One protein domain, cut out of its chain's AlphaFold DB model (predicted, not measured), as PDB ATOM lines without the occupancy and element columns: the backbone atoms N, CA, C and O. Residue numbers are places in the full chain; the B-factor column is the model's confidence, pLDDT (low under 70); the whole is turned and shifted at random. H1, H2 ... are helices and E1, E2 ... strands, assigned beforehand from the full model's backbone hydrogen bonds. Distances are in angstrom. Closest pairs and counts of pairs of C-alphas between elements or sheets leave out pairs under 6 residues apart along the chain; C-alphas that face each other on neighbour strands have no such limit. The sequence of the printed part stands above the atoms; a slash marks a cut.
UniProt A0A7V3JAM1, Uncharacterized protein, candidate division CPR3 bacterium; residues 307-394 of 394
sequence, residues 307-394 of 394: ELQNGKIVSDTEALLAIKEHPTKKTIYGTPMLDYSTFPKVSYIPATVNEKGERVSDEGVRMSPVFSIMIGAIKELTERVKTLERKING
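AT A GLANCE: This is residues 307 to 394 of the 394 residues of an uncharacterized protein of candidate division CPR3 bacterium (UniProt A0A7V3JAM1). A short helix, H1, crosses one long helix, H2, a small strand hairpin, E1 and E2, lies off to one side, and a long loop, residues 339 to 366, reaches the end opposite the tip of H2. Residues 382 to 394 stick out. The printed part has 88 residues, under half in named elements, ordered H1, E1, E2, H2; the class is mixed, the sheet E1 - E2 antiparallel. The whole is a loose rod, radius of gyration of the C-alphas 17.1 A, spanning 64 by 30 by 21 A.

HOW THE PARTS SIT: H1, residues 316 to 321, touches H2, residues 367 to 393, with residues 373 to 381 of H2 alone, about perpendicular at 76 degrees; the closest C-alphas, of Asp 316 and Ala 377, are 4.7 A apart. E1, residues 325 to 330, and E2, residues 336 to 338, form an antiparallel hairpin; N 326 and O 337 are within hydrogen-bond range at 2.7 A. In H1 and H2 every O i to N i+4 pair is within range.

IN THESE COORDINATES: H1 begins at C-alpha 316 (-17.050, -46.111, -36.599). H2, 38.9 A long, ends at C-alpha 393 (4.044, -40.542, -52.861).

THE WHOLE: The printed part has no cut; the link from E2 to H2 is long. No printed residue is under 70 in pLDDT.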
ATOM      1  N   GLU A 307     -25.183 -48.074 -35.845       97.94
ATOM      2  CA  GLU A 307     -26.480 -47.394 -35.741       97.94
ATOM      3  C   GLU A 307     -26.481 -46.383 -34.574       97.94
ATOM      4  O   GLU A 307     -26.283 -46.744 -33.406       97.94
ATOM      5  N   LEU A 308     -26.721 -45.108 -34.885       97.75
ATOM      6  CA  LEU A 308     -26.960 -44.044 -33.904       97.75
ATOM      7  C   LEU A 308     -28.397 -44.102 -33.358       97.75
ATOM      8  O   LEU A 308     -29.268 -44.763 -33.918       97.75
ATOM      9  N   GLN A 309     -28.692 -43.340 -32.300       96.69
ATOM     10  CA  GLN A 309     -30.040 -43.290 -31.704       96.69
ATOM     11  C   GLN A 309     -31.141 -42.826 -32.668       96.69
ATOM     12  O   GLN A 309     -32.302 -43.186 -32.506       96.69
ATOM     13  N   ASN A 310     -30.792 -42.044 -33.691       96.31
ATOM     14  CA  ASN A 310     -31.730 -41.591 -34.720       96.31
ATOM     15  C   ASN A 310     -31.929 -42.607 -35.865       96.31
ATOM     16  O   ASN A 310     -32.534 -42.262 -36.879       96.31
ATOM     17  N   GLY A 311     -31.383 -43.823 -35.747       96.94
ATOM     18  CA  GLY A 311     -31.465 -44.881 -36.758       96.94
ATOM     19  C   GLY A 311     -30.489 -44.728 -37.930       96.94
ATOM     20  O   GLY A 311     -30.425 -45.604 -38.793       96.94
ATOM     21  N   LYS A 312     -29.703 -43.642 -37.988       97.62
ATOM     22  CA  LYS A 312     -28.678 -43.473 -39.024       97.62
ATOM     23  C   LYS A 312     -27.528 -44.448 -38.770       97.62
ATOM     24  O   LYS A 312     -26.951 -44.446 -37.684       97.62
ATOM     25  N   ILE A 313     -27.158 -45.221 -39.790       97.88
ATOM     26  CA  ILE A 313     -25.928 -46.018 -39.793       97.88
ATOM     27  C   ILE A 313     -24.784 -45.121 -40.270       97.88
ATOM     28  O   ILE A 313     -24.876 -44.510 -41.337       97.88
ATOM     29  N   VAL A 314     -23.733 -45.012 -39.464       98.06
ATOM     30  CA  VAL A 314     -22.548 -44.182 -39.736       98.06
ATOM     31  C   VAL A 314     -21.269 -45.004 -39.617       98.06
ATOM     32  O   VAL A 314     -21.301 -46.127 -39.117       98.06
ATOM     33  N   SER A 315     -20.146 -44.466 -40.083       97.94
ATOM     34  CA  SER A 315     -18.836 -45.091 -39.861       97.94
ATOM     35  C   SER A 315     -18.456 -45.135 -38.372       97.94
ATOM     36  O   SER A 315     -19.000 -44.379 -37.566       97.94
ATOM     37  N   ASP A 316     -17.507 -45.993 -37.993       97.19
ATOM     38  CA  ASP A 316     -17.050 -46.111 -36.599       97.19
ATOM     39  C   ASP A 316     -16.490 -44.783 -36.069       97.19
ATOM     40  O   ASP A 316     -16.767 -44.383 -34.934       97.19
ATOM     41  N   THR A 317     -15.738 -44.055 -36.903       97.75
ATOM     42  CA  THR A 317     -15.218 -42.725 -36.548       97.75
ATOM     43  C   THR A 317     -16.332 -41.704 -36.331       97.75
ATOM     44  O   THR A 317     -16.320 -40.981 -35.333       97.75
ATOM     45  N   GLU A 318     -17.327 -41.657 -37.220       97.88
ATOM     46  CA  GLU A 318     -18.494 -40.783 -37.062       97.88
ATOM     47  C   GLU A 318     -19.324 -41.149 -35.827       97.88
ATOM     48  O   GLU A 318     -19.854 -40.256 -35.166       97.88
ATOM     49  N   ALA A 319     -19.415 -42.438 -35.492       97.50
ATOM     50  CA  ALA A 319     -20.130 -42.908 -34.313       97.50
ATOM     51  C   ALA A 319     -19.502 -42.393 -33.014       97.50
ATOM     52  O   ALA A 319     -20.223 -41.948 -32.122       97.50
ATOM     53  N   LEU A 320     -18.168 -42.398 -32.920       97.69
ATOM     54  CA  LEU A 320     -17.456 -41.837 -31.767       97.69
ATOM     55  C   LEU A 320     -17.579 -40.312 -31.700       97.69
ATOM     56  O   LEU A 320     -17.773 -39.766 -30.617       97.69
ATOM     57  N   LEU A 321     -17.517 -39.621 -32.842       97.81
ATOM     58  CA  LEU A 321     -17.677 -38.161 -32.904       97.81
ATOM     59  C   LEU A 321     -19.109 -37.695 -32.599       97.81
ATOM     60  O   LEU A 321     -19.318 -36.530 -32.265       97.81
ATOM     61  N   ALA A 322     -20.099 -38.581 -32.721       97.50
ATOM     62  CA  ALA A 322     -21.484 -38.282 -32.381       97.50
ATOM     63  C   ALA A 322     -21.738 -38.222 -30.864       97.50
ATOM     64  O   ALA A 322     -22.763 -37.667 -30.461       97.50
ATOM     65  N   ILE A 323     -20.826 -38.757 -30.042       97.75
ATOM     66  CA  ILE A 323     -20.914 -38.712 -28.579       97.75
ATOM     67  C   ILE A 323     -20.654 -37.278 -28.111       97.75
ATOM     68  O   ILE A 323     -19.623 -36.684 -28.424       97.75
ATOM     69  N   LYS A 324     -21.593 -36.716 -27.348       97.69
ATOM     70  CA  LYS A 324     -21.540 -35.327 -26.871       97.69
ATOM     71  C   LYS A 324     -21.339 -35.261 -25.368       97.69
ATOM     72  O   LYS A 324     -21.554 -36.232 -24.650       97.69
ATOM     73  N   GLU A 325     -20.967 -34.085 -24.883       98.06
ATOM     74  CA  GLU A 325     -21.043 -33.762 -23.462       98.06
ATOM     75  C   GLU A 325     -22.508 -33.602 -23.029       98.06
ATOM     76  O   GLU A 325     -23.337 -33.050 -23.755       98.06
ATOM     77  N   HIS A 326     -22.825 -34.070 -21.826       97.25
ATOM     78  CA  HIS A 326     -24.115 -33.870 -21.191       97.25
ATOM     79  C   HIS A 326     -24.267 -32.387 -20.837       97.25
ATOM     80  O   HIS A 326     -23.397 -31.829 -20.167       97.25
ATOM     81  N   PRO A 327     -25.391 -31.737 -21.189       96.31
ATOM     82  CA  PRO A 327     -25.525 -30.280 -21.096       96.31
ATOM     83  C   PRO A 327     -25.401 -29.729 -19.667       96.31
ATOM     84  O   PRO A 327     -25.048 -28.570 -19.474       96.31
ATOM     85  N   THR A 328     -25.722 -30.546 -18.660       96.62
ATOM     86  CA  THR A 328     -25.819 -30.104 -17.259       96.62
ATOM     87  C   THR A 328     -25.098 -30.978 -16.232       96.62
ATOM     88  O   THR A 328     -24.942 -30.550 -15.090       96.62
ATOM     89  N   LYS A 329     -24.662 -32.197 -16.583       94.81
ATOM     90  CA  LYS A 329     -24.116 -33.154 -15.607       94.81
ATOM     91  C   LYS A 329     -22.597 -33.095 -15.611       94.81
ATOM     92  O   LYS A 329     -21.969 -32.969 -16.660       94.81
ATOM     93  N   LYS A 330     -22.016 -33.230 -14.424       95.19
ATOM     94  CA  LYS A 330     -20.572 -33.305 -14.213       95.19
ATOM     95  C   LYS A 330     -20.225 -34.596 -13.487       95.19
ATOM     96  O   LYS A 330     -21.024 -35.124 -12.720       95.19
ATOM     97  N   THR A 331     -19.024 -35.080 -13.746       91.81
ATOM     98  CA  THR A 331     -18.387 -36.171 -13.005       91.81
ATOM     99  C   THR A 331     -18.073 -35.741 -11.567       91.81
ATOM    100  O   THR A 331     -18.053 -34.547 -11.257       91.81
ATOM    101  N   ILE A 332     -17.767 -36.700 -10.688       89.19
ATOM    102  CA  ILE A 332     -17.392 -36.424  -9.286       89.19
ATOM    103  C   ILE A 332     -16.132 -35.549  -9.153       89.19
ATOM    104  O   ILE A 332     -15.937 -34.898  -8.133       89.19
ATOM    105  N   TYR A 333     -15.298 -35.501 -10.194       92.19
ATOM    106  CA  TYR A 333     -14.097 -34.669 -10.289       92.19
ATOM    107  C   TYR A 333     -14.321 -33.379 -11.108       92.19
ATOM    108  O   TYR A 333     -13.369 -32.685 -11.454       92.19
ATOM    109  N   GLY A 334     -15.576 -33.022 -11.405       93.88
ATOM    110  CA  GLY A 334     -15.964 -31.701 -11.917       93.88
ATOM    111  C   GLY A 334     -15.919 -31.508 -13.439       93.88
ATOM    112  O   GLY A 334     -16.332 -30.449 -13.919       93.88
ATOM    113  N   THR A 335     -15.479 -32.502 -14.211       96.50
ATOM    114  CA  THR A 335     -15.481 -32.474 -15.690       96.50
ATOM    115  C   THR A 335     -16.892 -32.729 -16.238       96.50
ATOM    116  O   THR A 335     -17.599 -33.544 -15.633       96.50
ATOM    117  N   PRO A 336     -17.321 -32.092 -17.352       97.06
ATOM    118  CA  PRO A 336     -18.562 -32.452 -18.040       97.06
ATOM    119  C   PRO A 336     -18.662 -33.963 -18.266       97.06
ATOM    120  O   PRO A 336     -17.705 -34.609 -18.691       97.06
ATOM    121  N   MET A 337     -19.807 -34.541 -17.912       96.38
ATOM    122  CA  MET A 337     -20.079 -35.957 -18.163       96.38
ATOM    123  C   MET A 337     -20.406 -36.151 -19.647       96.38
ATOM    124  O   MET A 337     -20.919 -35.229 -20.268       96.38
ATOM    125  N   LEU A 338     -20.169 -37.330 -20.224       97.00
ATOM    126  CA  LEU A 338     -20.683 -37.637 -21.562       97.00
ATOM    127  C   LEU A 338     -22.205 -37.846 -21.512       97.00
ATOM    128  O   LEU A 338     -22.732 -38.410 -20.550       97.00
ATOM    129  N   ASP A 339     -22.916 -37.394 -22.540       96.94
ATOM    130  CA  ASP A 339     -24.347 -37.627 -22.705       96.94
ATOM    131  C   ASP A 339     -24.573 -39.058 -23.187       96.94
ATOM    132  O   ASP A 339     -24.417 -39.369 -24.371       96.94
ATOM    133  N   TYR A 340     -24.946 -39.943 -22.266       96.31
ATOM    134  CA  TYR A 340     -25.167 -41.353 -22.577       96.31
ATOM    135  C   TYR A 340     -26.261 -41.551 -23.630       96.31
ATOM    136  O   TYR A 340     -26.157 -42.477 -24.430       96.31
ATOM    137  N   SER A 341     -27.232 -40.636 -23.732       95.94
ATOM    138  CA  SER A 341     -28.263 -40.677 -24.776       95.94
ATOM    139  C   SER A 341     -27.731 -40.368 -26.181       95.94
ATOM    140  O   SER A 341     -28.456 -40.518 -27.155       95.94
ATOM    141  N   THR A 342     -26.468 -39.958 -26.324       97.25
ATOM    142  CA  THR A 342     -25.818 -39.745 -27.632       97.25
ATOM    143  C   THR A 342     -24.920 -40.899 -28.056       97.25
ATOM    144  O   THR A 342     -24.430 -40.915 -29.186       97.25
ATOM    145  N   PHE A 343     -24.728 -41.893 -27.185       98.06
ATOM    146  CA  PHE A 343     -23.961 -43.080 -27.534       98.06
ATOM    147  C   PHE A 343     -24.667 -43.901 -28.619       98.06
ATOM    148  O   PHE A 343     -25.901 -43.916 -28.686       98.06
ATOM    149  N   PRO A 344     -23.909 -44.647 -29.440       97.81
ATOM    150  CA  PRO A 344     -24.463 -45.639 -30.349       97.81
ATOM    151  C   PRO A 344     -25.475 -46.573 -29.687       97.81
ATOM    152  O   PRO A 344     -25.291 -46.995 -28.538       97.81
ATOM    153  N   LYS A 345     -26.509 -46.962 -30.438       97.12
ATOM    154  CA  LYS A 345     -27.650 -47.740 -29.930       97.12
ATOM    155  C   LYS A 345     -27.235 -49.048 -29.258       97.12
ATOM    156  O   LYS A 345     -27.784 -49.418 -28.230       97.12
ATOM    157  N   VAL A 346     -26.217 -49.712 -29.804       95.69
ATOM    158  CA  VAL A 346     -25.654 -50.967 -29.275       95.69
ATOM    159  C   VAL A 346     -24.923 -50.800 -27.934       95.69
ATOM    160  O   VAL A 346     -24.786 -51.757 -27.173       95.69
ATOM    161  N   SER A 347     -24.441 -49.592 -27.637       95.44
ATOM    162  CA  SER A 347     -23.713 -49.279 -26.403       95.44
ATOM    163  C   SER A 347     -24.593 -48.643 -25.329       95.44
ATOM    164  O   SER A 347     -24.297 -48.795 -24.149       95.44
ATOM    165  N   TYR A 348     -25.675 -47.966 -25.705       95.56
ATOM    166  CA  TYR A 348     -26.557 -47.292 -24.759       95.56
ATOM    167  C   TYR A 348     -27.412 -48.286 -23.959       95.56
ATOM    168  O   TYR A 348     -28.024 -49.200 -24.514       95.56
ATOM    169  N   ILE A 349     -27.466 -48.090 -22.642       92.38
ATOM    170  CA  ILE A 349     -28.389 -48.776 -21.738       92.38
ATOM    171  C   ILE A 349     -29.422 -47.737 -21.290       92.38
ATOM    172  O   ILE A 349     -29.058 -46.825 -20.539       92.38
ATOM    173  N   PRO A 350     -30.685 -47.839 -21.738       92.19
ATOM    174  CA  PRO A 350     -31.714 -46.905 -21.315       92.19
ATOM    175  C   PRO A 350     -32.016 -47.075 -19.826       92.19
ATOM    176  O   PRO A 350     -31.949 -48.179 -19.286       92.19
ATOM    177  N   ALA A 351     -32.406 -45.976 -19.184       90.12
ATOM    178  CA  ALA A 351     -32.987 -46.022 -17.850       90.12
ATOM    179  C   ALA A 351     -34.241 -46.911 -17.857       90.12
ATOM    180  O   ALA A 351     -35.156 -46.709 -18.658       90.12
ATOM    181  N   THR A 352     -34.305 -47.865 -16.935       86.88
ATOM    182  CA  THR A 352     -35.525 -48.639 -16.675       86.88
ATOM    183  C   THR A 352     -36.546 -47.741 -15.983       86.88
ATOM    184  O   THR A 352     -36.200 -47.014 -15.045       86.88
ATOM    185  N   VAL A 353     -37.801 -47.808 -16.426       89.81
ATOM    186  CA  VAL A 353     -38.944 -47.134 -15.800       89.81
ATOM    187  C   VAL A 353     -39.907 -48.164 -15.215       89.81
ATOM    188  O   VAL A 353     -40.051 -49.253 -15.771       89.81
ATOM    189  N   ASN A 354     -40.542 -47.847 -14.088       86.88
ATOM    190  CA  ASN A 354     -41.588 -48.696 -13.516       86.88
ATOM    191  C   ASN A 354     -42.916 -48.553 -14.287       86.88
ATOM    192  O   ASN A 354     -43.033 -47.758 -15.220       86.88
ATOM    193  N   GLU A 355     -43.948 -49.292 -13.869       90.56
ATOM    194  CA  GLU A 355     -45.295 -49.241 -14.469       90.56
ATOM    195  C   GLU A 355     -45.937 -47.842 -14.433       90.56
ATOM    196  O   GLU A 355     -46.840 -47.552 -15.215       90.56
ATOM    197  N   LYS A 356     -45.455 -46.951 -13.557       91.25
ATOM    198  CA  LYS A 356     -45.898 -45.553 -13.450       91.25
ATOM    199  C   LYS A 356     -45.092 -44.599 -14.340       91.25
ATOM    200  O   LYS A 356     -45.354 -43.400 -14.337       91.25
ATOM    201  N   GLY A 357     -44.112 -45.107 -15.088       89.88
ATOM    202  CA  GLY A 357     -43.200 -44.306 -15.906       89.88
ATOM    203  C   GLY A 357     -42.100 -43.600 -15.108       89.88
ATOM    204  O   GLY A 357     -41.379 -42.770 -15.662       89.88
ATOM    205  N   GLU A 358     -41.942 -43.909 -13.821       88.31
ATOM    206  CA  GLU A 358     -40.904 -43.321 -12.977       88.31
ATOM    207  C   GLU A 358     -39.579 -44.053 -13.215       88.31
ATOM    208  O   GLU A 358     -39.540 -45.283 -13.280       88.31
ATOM    209  N   ARG A 359     -38.475 -43.307 -13.332       83.31
ATOM    210  CA  ARG A 359     -37.135 -43.894 -13.471       83.31
ATOM    211  C   ARG A 359     -36.761 -44.673 -12.209       83.31
ATOM    212  O   ARG A 359     -36.724 -44.101 -11.125       83.31
ATOM    213  N   VAL A 360     -36.432 -45.952 -12.379       84.44
ATOM    214  CA  VAL A 360     -35.945 -46.848 -11.309       84.44
ATOM    215  C   VAL A 360     -34.475 -47.242 -11.475       84.44
ATOM    216  O   VAL A 360     -33.901 -47.887 -10.604       84.44
ATOM    217  N   SER A 361     -33.846 -46.843 -12.581       84.62
ATOM    218  CA  SER A 361     -32.398 -46.949 -12.795       84.62
ATOM    219  C   SER A 361     -31.910 -45.773 -13.633       84.62
ATOM    220  O   SER A 361     -32.696 -45.157 -14.360       84.62
ATOM    221  N   ASP A 362     -30.623 -45.463 -13.528       86.81
ATOM    222  CA  ASP A 362     -29.982 -44.483 -14.394       86.81
ATOM    223  C   ASP A 362     -29.649 -45.092 -15.760       86.81
ATOM    224  O   ASP A 362     -29.751 -46.294 -16.002       86.81
ATOM    225  N   GLU A 363     -29.255 -44.228 -16.684       91.19
ATOM    226  CA  GLU A 363     -28.711 -44.641 -17.970       91.19
ATOM    227  C   GLU A 363     -27.284 -45.161 -17.799       91.19
ATOM    228  O   GLU A 363     -26.541 -44.721 -16.919       91.19
ATOM    229  N   GLY A 364     -26.871 -46.056 -18.691       92.25
ATOM    230  CA  GLY A 364     -25.523 -46.612 -18.692       92.25
ATOM    231  C   GLY A 364     -24.945 -46.765 -20.092       92.25
ATOM    232  O   GLY A 364     -25.627 -46.576 -21.100       92.25
ATOM    233  N   VAL A 365     -23.671 -47.150 -20.143       92.56
ATOM    234  CA  VAL A 365     -22.956 -47.458 -21.383       92.56
ATOM    235  C   VAL A 365     -22.292 -48.824 -21.252       92.56
ATOM    236  O   VAL A 365     -21.545 -49.086 -20.308       92.56
ATOM    237  N   ARG A 366     -22.542 -49.710 -22.217       91.06
ATOM    238  CA  ARG A 366     -21.824 -50.976 -22.366       91.06
ATOM    239  C   ARG A 366     -20.428 -50.691 -22.911       91.06
ATOM    240  O   ARG A 366     -20.288 -50.211 -24.034       91.06
ATOM    241  N   MET A 367     -19.401 -51.051 -22.147       92.69
ATOM    242  CA  MET A 367     -18.010 -50.802 -22.536       92.69
ATOM    243  C   MET A 367     -17.521 -51.710 -23.675       92.69
ATOM    244  O   MET A 367     -16.820 -51.221 -24.555       92.69
ATOM    245  N   SER A 368     -17.920 -52.992 -23.733       92.88
ATOM    246  CA  SER A 368     -17.462 -53.902 -24.806       92.88
ATOM    247  C   SER A 368     -17.817 -53.401 -26.222       92.88
ATOM    248  O   SER A 368     -16.926 -53.363 -27.076       92.88
ATOM    249  N   PRO A 369     -19.053 -52.931 -26.503       93.31
ATOM    250  CA  PRO A 369     -19.367 -52.298 -27.782       93.31
ATOM    251  C   PRO A 369     -18.583 -51.008 -28.043       93.31
ATOM    252  O   PRO A 369     -18.151 -50.795 -29.169       93.31
ATOM    253  N   VAL A 370     -18.336 -50.169 -27.030       95.88
ATOM    254  CA  VAL A 370     -17.525 -48.949 -27.210       95.88
ATOM    255  C   VAL A 370     -16.098 -49.304 -27.622       95.88
ATOM    256  O   VAL A 370     -15.595 -48.755 -28.599       95.88
ATOM    257  N   PHE A 371     -15.464 -50.275 -26.955       95.38
ATOM    258  CA  PHE A 371     -14.134 -50.753 -27.343       95.38
ATOM    259  C   PHE A 371     -14.115 -51.338 -28.754       95.38
ATOM    260  O   PHE A 371     -13.191 -51.084 -29.520       95.38
ATOM    261  N   SER A 372     -15.158 -52.075 -29.117       96.06
ATOM    262  CA  SER A 372     -15.311 -52.640 -30.457       96.06
ATOM    263  C   SER A 372     -15.386 -51.552 -31.537       96.06
ATOM    264  O   SER A 372     -14.694 -51.642 -32.550       96.06
ATOM    265  N   ILE A 373     -16.158 -50.488 -31.292       97.00
ATOM    266  CA  ILE A 373     -16.259 -49.325 -32.187       97.00
ATOM    267  C   ILE A 373     -14.924 -48.572 -32.239       97.00
ATOM    268  O   ILE A 373     -14.488 -48.179 -33.313       97.00
ATOM    269  N   MET A 374     -14.219 -48.417 -31.113       97.69
ATOM    270  CA  MET A 374     -12.879 -47.813 -31.098       97.69
ATOM    271  C   MET A 374     -11.878 -48.599 -31.947       97.69
ATOM    272  O   MET A 374     -11.117 -47.999 -32.705       97.69
ATOM    273  N   ILE A 375     -11.891 -49.933 -31.865       96.81
ATOM    274  CA  ILE A 375     -11.055 -50.794 -32.712       96.81
ATOM    275  C   ILE A 375     -11.403 -50.586 -34.192       96.81
ATOM    276  O   ILE A 375     -10.497 -50.438 -35.014       96.81
ATOM    277  N   GLY A 376     -12.695 -50.549 -34.531       96.88
ATOM    278  CA  GLY A 376     -13.174 -50.260 -35.884       96.88
ATOM    279  C   GLY A 376     -12.720 -48.887 -36.394       96.88
ATOM    280  O   GLY A 376     -12.093 -48.784 -37.449       96.88
ATOM    281  N   ALA A 377     -12.878 -47.844 -35.577       97.44
ATOM    282  CA  ALA A 377     -12.451 -46.484 -35.891       97.44
ATOM    283  C   ALA A 377     -10.935 -46.389 -36.128       97.44
ATOM    284  O   ALA A 377     -10.495 -45.715 -37.059       97.44
ATOM    285  N   ILE A 378     -10.122 -47.093 -35.332       97.69
ATOM    286  CA  ILE A 378      -8.664 -47.155 -35.532       97.69
ATOM    287  C   ILE A 378      -8.326 -47.794 -36.885       97.69
ATOM    288  O   ILE A 378      -7.469 -47.273 -37.608       97.69
ATOM    289  N   LYS A 379      -8.997 -48.892 -37.262       97.06
ATOM    290  CA  LYS A 379      -8.812 -49.522 -38.583       97.06
ATOM    291  C   LYS A 379      -9.203 -48.568 -39.709       97.06
ATOM    292  O   LYS A 379      -8.441 -48.399 -40.659       97.06
ATOM    293  N   GLU A 380     -10.353 -47.913 -39.580       97.25
ATOM    294  CA  GLU A 380     -10.855 -46.957 -40.562       97.25
ATOM    295  C   GLU A 380      -9.875 -45.793 -40.774       97.25
ATOM    296  O   GLU A 380      -9.505 -45.480 -41.910       97.25
ATOM    297  N   LEU A 381      -9.408 -45.173 -39.686       97.50
ATOM    298  CA  LEU A 381      -8.417 -44.099 -39.742       97.50
ATOM    299  C   LEU A 381      -7.108 -44.575 -40.379       97.50
ATOM    300  O   LEU A 381      -6.549 -43.867 -41.216       97.50
ATOM    301  N   THR A 382      -6.654 -45.785 -40.044       97.75
ATOM    302  CA  THR A 382      -5.439 -46.382 -40.620       97.75
ATOM    303  C   THR A 382      -5.542 -46.506 -42.142       97.75
ATOM    304  O   THR A 382      -4.614 -46.129 -42.860       97.75
ATOM    305  N   GLU A 383      -6.674 -46.974 -42.669       97.31
ATOM    306  CA  GLU A 383      -6.872 -47.100 -44.119       97.31
ATOM    307  C   GLU A 383      -6.983 -45.740 -44.828       97.31
ATOM    308  O   GLU A 383      -6.456 -45.560 -45.936       97.31
ATOM    309  N   ARG A 384      -7.599 -44.743 -44.178       96.69
ATOM    310  CA  ARG A 384      -7.622 -43.360 -44.684       96.69
ATOM    311  C   ARG A 384      -6.206 -42.779 -44.771       96.69
ATOM    312  O   ARG A 384      -5.859 -42.217 -45.810       96.69
ATOM    313  N   VAL A 385      -5.376 -42.974 -43.743       97.94
ATOM    314  CA  VAL A 385      -3.968 -42.530 -43.728       97.94
ATOM    315  C   VAL A 385      -3.168 -43.200 -44.846       97.94
ATOM    316  O   VAL A 385      -2.599 -42.493 -45.674       97.94
ATOM    317  N   LYS A 386      -3.224 -44.533 -44.979       97.06
ATOM    318  CA  LYS A 386      -2.557 -45.257 -46.083       97.06
ATOM    319  C   LYS A 386      -2.981 -44.762 -47.464       97.06
ATOM    320  O   LYS A 386      -2.217 -44.811 -48.428       97.06
ATOM    321  N   THR A 387      -4.240 -44.357 -47.610       97.31
ATOM    322  CA  THR A 387      -4.758 -43.810 -48.869       97.31
ATOM    323  C   THR A 387      -4.184 -42.426 -49.153       97.31
ATOM    324  O   THR A 387      -3.835 -42.140 -50.296       97.31
ATOM    325  N   LEU A 388      -4.058 -41.578 -48.132       96.81
ATOM    326  CA  LEU A 388      -3.424 -40.265 -48.255       96.81
ATOM    327  C   LEU A 388      -1.927 -40.386 -48.560       96.81
ATOM    328  O   LEU A 388      -1.451 -39.726 -49.477       96.81
ATOM    329  N   GLU A 389      -1.206 -41.274 -47.879       96.56
ATOM    330  CA  GLU A 389       0.224 -41.519 -48.124       96.56
ATOM    331  C   GLU A 389       0.492 -41.981 -49.559       96.56
ATOM    332  O   GLU A 389       1.415 -41.495 -50.211       96.56
ATOM    333  N   ARG A 390      -0.358 -42.864 -50.099       97.00
ATOM    334  CA  ARG A 390      -0.273 -43.283 -51.507       97.00
ATOM    335  C   ARG A 390      -0.488 -42.131 -52.488       97.00
ATOM    336  O   ARG A 390       0.142 -42.134 -53.532       97.00
ATOM    337  N   LYS A 391      -1.356 -41.168 -52.161       96.62
ATOM    338  CA  LYS A 391      -1.598 -39.973 -52.992       96.62
ATOM    339  C   LYS A 391      -0.480 -38.937 -52.914       96.62
ATOM    340  O   LYS A 391      -0.377 -38.107 -53.801       96.62
ATOM    341  N   ILE A 392       0.283 -38.924 -51.823       96.81
ATOM    342  CA  ILE A 392       1.415 -38.007 -51.646       96.81
ATOM    343  C   ILE A 392       2.660 -38.553 -52.358       96.81
ATOM    344  O   ILE A 392       3.442 -37.777 -52.898       96.81
ATOM    345  N   ASN A 393       2.839 -39.879 -52.356       93.81
ATOM    346  CA  ASN A 393       4.044 -40.542 -52.861       93.81
ATOM    347  C   ASN A 393       3.957 -41.035 -54.317       93.81
ATOM    348  O   ASN A 393       4.963 -41.515 -54.839       93.81
ATOM    349  N   GLY A 394       2.780 -40.987 -54.942       85.00
ATOM    350  CA  GLY A 394       2.559 -41.367 -56.341       85.00
ATOM    351  C   GLY A 394       2.018 -40.194 -57.125       85.00
ATOM    352  O   GLY A 394       2.507 -39.997 -58.258       85.00
TER     353      GLY A 394